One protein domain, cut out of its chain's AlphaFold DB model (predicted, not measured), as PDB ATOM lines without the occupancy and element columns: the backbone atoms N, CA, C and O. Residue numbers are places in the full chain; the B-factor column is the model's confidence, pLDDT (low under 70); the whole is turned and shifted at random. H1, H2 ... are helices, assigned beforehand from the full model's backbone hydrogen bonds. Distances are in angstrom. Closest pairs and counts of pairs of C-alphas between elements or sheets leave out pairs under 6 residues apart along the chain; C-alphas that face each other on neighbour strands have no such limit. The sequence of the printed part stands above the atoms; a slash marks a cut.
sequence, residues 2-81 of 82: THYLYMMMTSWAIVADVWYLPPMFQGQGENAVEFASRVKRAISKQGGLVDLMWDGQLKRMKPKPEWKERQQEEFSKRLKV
ATOM      1  N   THR A   2     -68.429  59.367  31.298       84.56
ATOM      2  CA  THR A   2     -69.249  58.284  31.884       84.56
ATOM      3  C   THR A   2     -68.672  56.877  31.687       84.56
ATOM      4  O   THR A   2     -68.665  56.093  32.627       84.56
ATOM      5  N   HIS A   3     -68.105  56.574  30.513       86.25
ATOM      6  CA  HIS A   3     -67.456  55.281  30.239       86.25
ATOM      7  C   HIS A   3     -66.252  54.996  31.160       86.25
ATOM      8  O   HIS A   3     -66.114  53.897  31.682       86.25
ATOM      9  N   TYR A   4     -65.422  56.011  31.418       84.19
ATOM     10  CA  TYR A   4     -64.253  55.888  32.296       84.19
ATOM     11  C   TYR A   4     -64.659  55.682  33.761       84.19
ATOM     12  O   TYR A   4     -64.083  54.846  34.450       84.19
ATOM     13  N   LEU A   5     -65.690  56.404  34.217       88.69
ATOM     14  CA  LEU A   5     -66.268  56.215  35.550       88.69
ATOM     15  C   LEU A   5     -66.827  54.797  35.709       88.69
ATOM     16  O   LEU A   5     -66.580  54.155  36.723       88.69
ATOM     17  N   TYR A   6     -67.525  54.283  34.695       88.81
ATOM     18  CA  TYR A   6     -68.050  52.920  34.718       88.81
ATOM     19  C   TYR A   6     -66.933  51.868  34.759       88.81
ATOM     20  O   TYR A   6     -67.015  50.932  35.549       88.81
ATOM     21  N   MET A   7     -65.847  52.052  33.997       84.56
ATOM     22  CA  MET A   7     -64.661  51.188  34.082       84.56
ATOM     23  C   MET A   7     -64.016  51.223  35.470       84.56
ATOM     24  O   MET A   7     -63.659  50.175  35.989       84.56
ATOM     25  N   MET A   8     -63.891  52.396  36.099       83.69
ATOM     26  CA  MET A   8     -63.342  52.493  37.458       83.69
ATOM     27  C   MET A   8     -64.236  51.819  38.501       83.69
ATOM     28  O   MET A   8     -63.728  51.140  39.382       83.69
ATOM     29  N   MET A   9     -65.557  51.984  38.398       88.44
ATOM     30  CA  MET A   9     -66.511  51.373  39.331       88.44
ATOM     31  C   MET A   9     -66.618  49.850  39.166       88.44
ATOM     32  O   MET A   9     -66.990  49.164  40.112       88.44
ATOM     33  N   THR A  10     -66.307  49.325  37.976       87.38
ATOM     34  CA  THR A  10     -66.363  47.884  37.667       87.38
ATOM     35  C   THR A  10     -64.995  47.195  37.700       87.38
ATOM     36  O   THR A  10     -64.932  45.966  37.713       87.38
ATOM     37  N   SER A  11     -63.893  47.946  37.761       82.25
ATOM     38  CA  SER A  11     -62.551  47.396  37.958       82.25
ATOM     39  C   SER A  11     -62.312  47.148  39.449       82.25
ATOM     40  O   SER A  11     -62.042  48.064  40.218       82.25
ATOM     41  N   TRP A  12     -62.461  45.893  39.867       83.31
ATOM     42  CA  TRP A  12     -62.416  45.498  41.281       83.31
ATOM     43  C   TRP A  12     -61.023  45.127  41.797       83.31
ATOM     44  O   TRP A  12     -60.788  45.154  43.003       83.31
ATOM     45  N   ALA A  13     -60.094  44.792  40.903       84.25
ATOM     46  CA  ALA A  13     -58.710  44.511  41.249       84.25
ATOM     47  C   ALA A  13     -57.802  44.701  40.032       84.25
ATOM     48  O   ALA A  13     -58.211  44.479  38.890       84.25
ATOM     49  N   ILE A  14     -56.549  45.066  40.297       83.31
ATOM     50  CA  ILE A  14     -55.467  45.026  39.316       83.31
ATOM     51  C   ILE A  14     -54.580  43.848  39.702       83.31
ATOM     52  O   ILE A  14     -53.987  43.843  40.779       83.31
ATOM     53  N   VAL A  15     -54.495  42.856  38.823       88.00
ATOM     54  CA  VAL A  15     -53.528  41.764  38.945       88.00
ATOM     55  C   VAL A  15     -52.313  42.163  38.119       88.00
ATOM     56  O   VAL A  15     -52.431  42.378  36.914       88.00
ATOM     57  N   ALA A  16     -51.172  42.329  38.779       90.50
ATOM     58  CA  ALA A  16     -49.924  42.710  38.135       90.50
ATOM     59  C   ALA A  16     -48.810  41.766  38.575       90.50
ATOM     60  O   ALA A  16     -48.607  41.552  39.771       90.50
ATOM     61  N   ASP A  17     -48.067  41.257  37.601       90.94
ATOM     62  CA  ASP A  17     -46.829  40.543  37.862       90.94
ATOM     63  C   ASP A  17     -45.716  41.560  38.141       90.94
ATOM     64  O   ASP A  17     -45.454  42.467  37.345       90.94
ATOM     65  N   VAL A  18     -45.081  41.433  39.306       93.12
ATOM     66  CA  VAL A  18     -44.028  42.345  39.764       93.12
ATOM     67  C   VAL A  18     -42.724  41.574  39.896       93.12
ATOM     68  O   VAL A  18     -42.650  40.573  40.604       93.12
ATOM     69  N   TRP A  19     -41.673  42.079  39.249       94.44
ATOM     70  CA  TRP A  19     -40.334  41.501  39.313       94.44
ATOM     71  C   TRP A  19     -39.329  42.517  39.840       94.44
ATOM     72  O   TRP A  19     -39.241  43.639  39.341       94.44
ATOM     73  N   TYR A  20     -38.520  42.088  40.805       95.06
ATOM     74  CA  TYR A  20     -37.353  42.834  41.263       95.06
ATOM     75  C   TYR A  20     -36.120  42.317  40.531       95.06
ATOM     76  O   TYR A  20     -35.755  41.149  40.662       95.06
ATOM     77  N   LEU A  21     -35.485  43.184  39.748       96.31
ATOM     78  CA  LEU A  21     -34.225  42.867  39.086       96.31
ATOM     79  C   LEU A  21     -33.048  43.342  39.953       96.31
ATOM     80  O   LEU A  21     -33.180  44.347  40.658       96.31
ATOM     81  N   PRO A  22     -31.888  42.664  39.892       97.25
ATOM     82  CA  PRO A  22     -30.669  43.155  40.523       97.25
ATOM     83  C   PRO A  22     -30.309  44.572  40.046       97.25
ATOM     84  O   PRO A  22     -30.536  44.897  38.874       97.25
ATOM     85  N   PRO A  23     -29.715  45.413  40.913       96.06
ATOM     86  CA  PRO A  23     -29.287  46.748  40.522       96.06
ATOM     87  C   PRO A  23     -28.215  46.663  39.432       96.06
ATOM     88  O   PRO A  23     -27.288  45.856  39.499       96.06
ATOM     89  N   MET A  24     -28.341  47.516  38.420       97.19
ATOM     90  CA  MET A  24     -27.384  47.622  37.324       97.19
ATOM     91  C   MET A  24     -26.619  48.933  37.467       97.19
ATOM     92  O   MET A  24     -27.221  49.987  37.650       97.19
ATOM     93  N   PHE A  25     -25.297  48.865  37.351       96.81
ATOM     94  CA  PHE A  25     -24.409  50.026  37.398       96.81
ATOM     95  C   PHE A  25     -23.783  50.256  36.029       96.81
ATOM     96  O   PHE A  25     -23.613  49.301  35.264       96.81
ATOM     97  N   GLN A  26     -23.467  51.511  35.723       96.56
ATOM     98  CA  GLN A  26     -22.802  51.888  34.482       96.56
ATOM     99  C   GLN A  26     -21.386  51.297  34.445       96.56
ATOM    100  O   GLN A  26     -20.635  51.401  35.416       96.56
ATOM    101  N   GLY A  27     -21.047  50.632  33.342       94.62
ATOM    102  CA  GLY A  27     -19.733  50.029  33.130       94.62
ATOM    103  C   GLY A  27     -18.651  51.067  32.822       94.62
ATOM    104  O   GLY A  27     -18.938  52.205  32.451       94.62
ATOM    105  N   GLN A  28     -17.383  50.667  32.937       95.00
ATOM    106  CA  GLN A  28     -16.276  51.524  32.514       95.00
ATOM    107  C   GLN A  28     -16.324  51.737  30.996       95.00
ATOM    108  O   GLN A  28     -16.358  50.774  30.235       95.00
ATOM    109  N   GLY A  29     -16.342  53.002  30.568       94.88
ATOM    110  CA  GLY A  29     -16.414  53.380  29.152       94.88
ATOM    111  C   GLY A  29     -17.801  53.254  28.511       94.88
ATOM    112  O   GLY A  29     -17.944  53.594  27.343       94.88
ATOM    113  N   GLU A  30     -18.818  52.811  29.255       95.88
ATOM    114  CA  GLU A  30     -20.200  52.747  28.769       95.88
ATOM    115  C   GLU A  30     -20.801  54.160  28.728       95.88
ATOM    116  O   GLU A  30     -20.728  54.894  29.716       95.88
ATOM    117  N   ASN A  31     -21.423  54.559  27.618       95.06
ATOM    118  CA  ASN A  31     -22.148  55.831  27.545       95.06
ATOM    119  C   ASN A  31     -23.531  55.720  28.223       95.06
ATOM    120  O   ASN A  31     -24.124  54.646  28.294       95.06
ATOM    121  N   ALA A  32     -24.113  56.839  28.660       92.12
ATOM    122  CA  ALA A  32     -25.436  56.889  29.288       92.12
ATOM    123  C   ALA A  32     -26.540  56.247  28.421       92.12
ATOM    124  O   ALA A  32     -27.429  55.570  28.939       92.12
ATOM    125  N   VAL A  33     -26.471  56.417  27.096       90.44
ATOM    126  CA  VAL A  33     -27.429  55.817  26.147       90.44
ATOM    127  C   VAL A  33     -27.283  54.294  26.085       90.44
ATOM    128  O   VAL A  33     -28.282  53.572  26.032       90.44
ATOM    129  N   GLU A  34     -26.049  53.794  26.116       92.75
ATOM    130  CA  GLU A  34     -25.743  52.361  26.089       92.75
ATOM    131  C   GLU A  34     -26.179  51.702  27.397       92.75
ATOM    132  O   GLU A  34     -26.882  50.690  27.374       92.75
ATOM    133  N   PHE A  35     -25.890  52.358  28.525       95.50
ATOM    134  CA  PHE A  35     -26.342  51.938  29.844       95.50
ATOM    135  C   PHE A  35     -27.868  51.827  29.917       95.50
ATOM    136  O   PHE A  35     -28.403  50.773  30.272       95.50
ATOM    137  N   ALA A  36     -28.588  52.877  29.507       92.81
ATOM    138  CA  ALA A  36     -30.049  52.870  29.484       92.81
ATOM    139  C   ALA A  36     -30.607  51.760  28.578       92.81
ATOM    140  O   ALA A  36     -31.568  51.079  28.943       92.81
ATOM    141  N   SER A  37     -29.976  51.528  27.424       91.75
ATOM    142  CA  SER A  37     -30.360  50.461  26.493       91.75
ATOM    143  C   SER A  37     -30.154  49.071  27.102       91.75
ATOM    144  O   SER A  37     -31.012  48.199  26.960       91.75
ATOM    145  N   ARG A  38     -29.061  48.860  27.843       94.69
ATOM    146  CA  ARG A  38     -28.776  47.597  28.536       94.69
ATOM    147  C   ARG A  38     -29.769  47.323  29.667       94.69
ATOM    148  O   ARG A  38     -30.265  46.201  29.774       94.69
ATOM    149  N   VAL A  39     -30.097  48.335  30.473       95.12
ATOM    150  CA  VAL A  39     -31.116  48.228  31.533       95.12
ATOM    151  C   VAL A  39     -32.484  47.915  30.932       95.12
ATOM    152  O   VAL A  39     -33.149  46.967  31.350       95.12
ATOM    153  N   LYS A  40     -32.879  48.650  29.887       93.31
ATOM    154  CA  LYS A  40     -34.123  48.399  29.154       93.31
ATOM    155  C   LYS A  40     -34.192  46.966  28.631       93.31
ATOM    156  O   LYS A  40     -35.226  46.321  28.777       93.31
ATOM    157  N   ARG A  41     -33.104  46.444  28.063       93.69
ATOM    158  CA  ARG A  41     -33.049  45.064  27.568       93.69
ATOM    159  C   ARG A  41     -33.274  44.035  28.671       93.69
ATOM    160  O   ARG A  41     -33.995  43.065  28.445       93.69
ATOM    161  N   ALA A  42     -32.682  44.241  29.847       95.44
ATOM    162  CA  ALA A  42     -32.878  43.357  30.993       95.44
ATOM    163  C   ALA A  42     -34.352  43.326  31.434       95.44
ATOM    164  O   ALA A  42     -34.914  42.247  31.614       95.44
ATOM    165  N   ILE A  43     -34.996  44.494  31.509       94.50
ATOM    166  CA  ILE A  43     -36.423  44.616  31.846       94.50
ATOM    167  C   ILE A  43     -37.297  43.955  30.775       94.50
ATOM    168  O   ILE A  43     -38.175  43.161  31.107       94.50
ATOM    169  N   SER A  44     -37.038  44.228  29.492       93.62
ATOM    170  CA  SER A  44     -37.794  43.639  28.381       93.62
ATOM    171  C   SER A  44     -37.708  42.116  28.396       93.62
ATOM    172  O   SER A  44     -38.726  41.446  28.270       93.62
ATOM    173  N   LYS A  45     -36.515  41.557  28.640       94.19
ATOM    174  CA  LYS A  45     -36.325  40.108  28.758       94.19
ATOM    175  C   LYS A  45     -37.121  39.520  29.926       94.19
ATOM    176  O   LYS A  45     -37.729  38.469  29.754       94.19
ATOM    177  N   GLN A  46     -37.135  40.190  31.080       94.81
ATOM    178  CA  GLN A  46     -37.889  39.732  32.248       94.81
ATOM    179  C   GLN A  46     -39.405  39.767  32.009       94.81
ATOM    180  O   GLN A  46     -40.104  38.836  32.389       94.81
ATOM    181  N   GLY A  47     -39.902  40.818  31.352       91.94
ATOM    182  CA  GLY A  47     -41.321  40.981  31.028       91.94
ATOM    183  C   GLY A  47     -41.785  40.261  29.756       91.94
ATOM    184  O   GLY A  47     -42.921  40.467  29.340       91.94
ATOM    185  N   GLY A  48     -40.923  39.483  29.087       91.31
ATOM    186  CA  GLY A  48     -41.249  38.833  27.808       91.31
ATOM    187  C   GLY A  48     -41.538  39.812  26.660       91.31
ATOM    188  O   GLY A  48     -42.225  39.467  25.701       91.31
ATOM    189  N   LEU A  49     -41.040  41.045  26.755       88.75
ATOM    190  CA  LEU A  49     -41.256  42.115  25.786       88.75
ATOM    191  C   LEU A  49     -40.159  42.124  24.717       88.75
ATOM    192  O   LEU A  49     -38.993  41.815  24.972       88.75
ATOM    193  N   VAL A  50     -40.522  42.564  23.514       87.19
ATOM    194  CA  VAL A  50     -39.563  42.775  22.424       87.19
ATOM    195  C   VAL A  50     -38.755  44.049  22.693       87.19
ATOM    196  O   VAL A  50     -39.317  45.141  22.792       87.19
ATOM    197  N   ASP A  51     -37.428  43.919  22.783       87.12
ATOM    198  CA  ASP A  51     -36.518  45.061  22.927       87.12
ATOM    199  C   ASP A  51     -36.425  45.842  21.607       87.12
ATOM    200  O   ASP A  51     -35.667  45.503  20.698       87.12
ATOM    201  N   LEU A  52     -37.245  46.883  21.480       79.44
ATOM    202  CA  LEU A  52     -37.261  47.770  20.318       79.44
ATOM    203  C   LEU A  52     -36.387  48.995  20.571       79.44
ATOM    204  O   LEU A  52     -36.501  49.623  21.617       79.44
ATOM    205  N   MET A  53     -35.627  49.453  19.576       70.69
ATOM    206  CA  MET A  53     -34.901  50.737  19.645       70.69
ATOM    207  C   MET A  53     -35.815  51.979  19.698       70.69
ATOM    208  O   MET A  53     -35.322  53.102  19.733       70.69
ATOM    209  N   TRP A  54     -37.139  51.811  19.661       67.44
ATOM    210  CA  TRP A  54     -38.073  52.925  19.550       67.44
ATOM    211  C   TRP A  54     -38.080  53.819  20.789       67.44
ATOM    212  O   TRP A  54     -38.163  53.352  21.929       67.44
ATOM    213  N   ASP A  55     -38.050  55.119  20.517       65.50
ATOM    214  CA  ASP A  55     -38.347  56.179  21.468       65.50
ATOM    215  C   ASP A  55     -39.866  56.216  21.713       65.50
ATOM    216  O   ASP A  55     -40.663  56.195  20.770       65.50
ATOM    217  N   GLY A  56     -40.280  56.291  22.980       68.38
ATOM    218  CA  GLY A  56     -41.681  56.456  23.363       68.38
ATOM    219  C   GLY A  56     -42.331  57.700  22.745       68.38
ATOM    220  O   GLY A  56     -43.550  57.722  22.569       68.38
ATOM    221  N   GLN A  57     -41.533  58.688  22.332       71.38
ATOM    222  CA  GLN A  57     -42.005  59.861  21.602       71.38
ATOM    223  C   GLN A  57     -42.651  59.516  20.251       71.38
ATOM    224  O   GLN A  57     -43.543  60.234  19.795       71.38
ATOM    225  N   LEU A  58     -42.300  58.378  19.643       70.69
ATOM    226  CA  LEU A  58     -42.930  57.900  18.407       70.69
ATOM    227  C   LEU A  58     -44.398  57.480  18.593       70.69
ATOM    228  O   LEU A  58     -45.125  57.352  17.612       70.69
ATOM    229  N   LYS A  59     -44.868  57.309  19.840       74.81
ATOM    230  CA  LYS A  59     -46.303  57.134  20.137       74.81
ATOM    231  C   LYS A  59     -47.099  58.429  19.971       74.81
ATOM    232  O   LYS A  59     -48.316  58.381  19.835       74.81
ATOM    233  N   ARG A  60     -46.424  59.581  20.041       79.81
ATOM    234  CA  ARG A  60     -47.035  60.917  19.990       79.81
ATOM    235  C   ARG A  60     -46.760  61.621  18.666       79.81
ATOM    236  O   ARG A  60     -47.607  62.362  18.185       79.81
ATOM    237  N   MET A  61     -45.588  61.382  18.080       83.44
ATOM    238  CA  MET A  61     -45.100  62.065  16.887       83.44
ATOM    239  C   MET A  61     -44.686  61.062  15.811       83.44
ATOM    240  O   MET A  61     -44.172  59.987  16.110       83.44
ATOM    241  N   LYS A  62     -44.862  61.423  14.535       82.81
ATOM    242  CA  LYS A  62     -44.363  60.597  13.425       82.81
ATOM    243  C   LYS A  62     -42.822  60.567  13.426       82.81
ATOM    244  O   LYS A  62     -42.206  61.575  13.778       82.81
ATOM    245  N   PRO A  63     -42.189  59.462  12.983       82.50
ATOM    246  CA  PRO A  63     -40.739  59.407  12.831       82.50
ATOM    247  C   PRO A  63     -40.238  60.498  11.880       82.50
ATOM    248  O   PRO A  63     -40.885  60.778  10.862       82.50
ATOM    249  N   LYS A  64     -39.069  61.081  12.186       83.88
ATOM    250  CA  LYS A  64     -38.423  62.046  11.284       83.88
ATOM    251  C   LYS A  64     -38.175  61.403   9.907       83.88
ATOM    252  O   LYS A  64     -37.924  60.196   9.852       83.88
ATOM    253  N   PRO A  65     -38.252  62.178   8.811       88.88
ATOM    254  CA  PRO A  65     -38.042  61.669   7.455       88.88
ATOM    255  C   PRO A  65     -36.703  60.936   7.288       88.88
ATOM    256  O   PRO A  65     -36.723  59.802   6.821       88.88
ATOM    257  N   GLU A  66     -35.603  61.482   7.814       87.56
ATOM    258  CA  GLU A  66     -34.259  60.874   7.747       87.56
ATOM    259  C   GLU A  66     -34.220  59.417   8.248       87.56
ATOM    260  O   GLU A  66     -33.625  58.539   7.626       87.56
ATOM    261  N   TRP A  67     -34.899  59.115   9.362       82.56
ATOM    262  CA  TRP A  67     -34.928  57.755   9.918       82.56
ATOM    263  C   TRP A  67     -35.739  56.784   9.057       82.56
ATOM    264  O   TRP A  67     -35.428  55.591   9.023       82.56
ATOM    265  N   LYS A  68     -36.779  57.280   8.376       87.06
ATOM    266  CA  LYS A  68     -37.582  56.477   7.446       87.06
ATOM    267  C   LYS A  68     -36.783  56.159   6.191       87.06
ATOM    268  O   LYS A  68     -36.755  55.002   5.792       87.06
ATOM    269  N   GLU A  69     -36.100  57.152   5.630       92.06
ATOM    270  CA  GLU A  69     -35.244  56.990   4.449       92.06
ATOM    271  C   GLU A  69     -34.116  55.992   4.717       92.06
ATOM    272  O   GLU A  69     -33.917  55.062   3.939       92.06
ATOM    273  N   ARG A  70     -33.462  56.080   5.882       87.69
ATOM    274  CA  ARG A  70     -32.411  55.125   6.263       87.69
ATOM    275  C   ARG A  70     -32.919  53.682   6.351       87.69
ATOM    276  O   ARG A  70     -32.229  52.756   5.936       87.69
ATOM    277  N   GLN A  71     -34.125  53.471   6.885       87.44
ATOM    278  CA  GLN A  71     -34.752  52.142   6.897       87.44
ATOM    279  C   GLN A  71     -35.152  51.679   5.492       87.44
ATOM    280  O   GLN A  71     -34.964  50.514   5.158       87.44
ATOM    281  N   GLN A  72     -35.672  52.574   4.650       90.00
ATOM    282  CA  GLN A  72     -35.994  52.258   3.255       90.00
ATOM    283  C   GLN A  72     -34.750  51.842   2.462       90.00
ATOM    284  O   GLN A  72     -34.832  50.915   1.661       90.00
ATOM    285  N   GLU A  73     -33.598  52.466   2.714       92.00
ATOM    286  CA  GLU A  73     -32.328  52.088   2.090       92.00
ATOM    287  C   GLU A  73     -31.883  50.675   2.506       92.00
ATOM    288  O   GLU A  73     -31.558  49.850   1.652       92.00
ATOM    289  N   GLU A  74     -31.933  50.364   3.804       87.81
ATOM    290  CA  GLU A  74     -31.661  49.020   4.335       87.81
ATOM    291  C   GLU A  74     -32.592  47.962   3.724       87.81
ATOM    292  O   GLU A  74     -32.140  46.901   3.289       87.81
ATOM    293  N   PHE A  75     -33.891  48.254   3.629       89.44
ATOM    294  CA  PHE A  75     -34.852  47.370   2.969       89.44
ATOM    295  C   PHE A  75     -34.571  47.220   1.472       89.44
ATOM    296  O   PHE A  75     -34.627  46.108   0.954       89.44
ATOM    297  N   SER A  76     -34.217  48.306   0.780       90.88
ATOM    298  CA  SER A  76     -33.858  48.270  -0.639       90.88
ATOM    299  C   SER A  76     -32.647  47.371  -0.890       90.88
ATOM    300  O   SER A  76     -32.654  46.602  -1.847       90.88
ATOM    301  N   LYS A  77     -31.636  47.401  -0.011       90.25
ATOM    302  CA  LYS A  77     -30.474  46.499  -0.086       90.25
ATOM    303  C   LYS A  77     -30.878  45.030   0.055       90.25
ATOM    304  O   LYS A  77     -30.357  44.200  -0.676       90.25
ATOM    305  N   ARG A  78     -31.830  44.714   0.941       84.31
ATOM    306  CA  ARG A  78     -32.354  43.345   1.122       84.31
ATOM    307  C   ARG A  78     -33.168  42.855  -0.076       84.31
ATOM    308  O   ARG A  78     -33.108  41.680  -0.396       84.31
ATOM    309  N   LEU A  79     -33.906  43.755  -0.728       80.50
ATOM    310  CA  LEU A  79     -34.729  43.459  -1.908       80.50
ATOM    311  C   LEU A  79     -33.915  43.251  -3.194       80.50
ATOM    312  O   LEU A  79     -34.406  42.618  -4.114       80.50
ATOM    313  N   LYS A  80     -32.687  43.777  -3.280       62.88
ATOM    314  CA  LYS A  80     -31.823  43.687  -4.475       62.88
ATOM    315  C   LYS A  80     -31.005  42.388  -4.579       62.88
ATOM    316  O   LYS A  80     -30.096  42.326  -5.397       62.88
ATOM    317  N   VAL A  81     -31.273  41.393  -3.730       57.03
ATOM    318  CA  VAL A  81     -30.554  40.099  -3.698       57.03
ATOM    319  C   VAL A  81     -31.363  38.972  -4.375       57.03
ATOM    320  O   VAL A  81     -31.035  37.802  -4.219       57.03
TER     321      VAL A  81
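This is residues 2 to 81 of the 82 residues of a protein of Diaphorina citri (UniProt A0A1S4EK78). Four separate helices are strung along an open, winding chain, and no two of them pack on each other. H2 lies between the far-off H1, at the end of a long unnamed arm made by residues 11 to 31, and H4, which sticks out on the other side after the single short turn of H3. The arm runs past H2, turns near Gly 29 and folds back into it. The printed part has 80 residues with four named helices, H1, H2, H3 and H4 along the chain, and no named strand; the class is all helix, with 43 residues in the helices. The whole is extended, with a radius of gyration of the C-alphas of 19.6 A and spans of 55 by 40 by 24 A.

H2 and H4 are the longest helices, with 15 residues each. H2 covers residues 32 to 46 and measures 21.4 A from first to last C-alpha, from C-alpha 32 at (-25.436, 56.889, 29.288) to C-alpha 46 at (-37.889, 39.732, 32.248). H4 covers residues 65 to 79, 20.7 A long, and ends with C-alpha 79 at (-34.729, 43.459, -1.908). H1 covers residues 2 to 10, 12.2 A long, and begins with C-alpha 2 at (-69.249, 58.284, 31.884). H3 covers residues 56 to 59, 5.7 A long.

H2 touches no helix. It is apart from H1, from H3 and from H4, with no C-alpha of the one within 8 A of the other. H1 is also apart from H3 and from H4, and H3 is apart from H4. Residues 2 to 16, of which 2 to 10 belong to H1, stand free. So do residues 28 to 33, residues 56 to 62, of which 56 to 59 belong to H3, and residues 64 to 81, of which 65 to 79 belong to H4. In H1, H2 and H4 every O i to N i+4 pair is within hydrogen-bond range; H3 is too short for such a pair, and its one O i to N i+3 pair is within range.

The two C-alphas farthest apart are those of Met 9 and Val 81, 57.2 A. The printed part has no cut. The link from H1 to H2 is long, with 21 residues; that from H2 to H3 is short, with 9; that from H3 to H4 is tight, with 5. The mean pLDDT of the printed part is 87.3, and confidence is low, under 70, at residues 54 to 56 and 80 to 81.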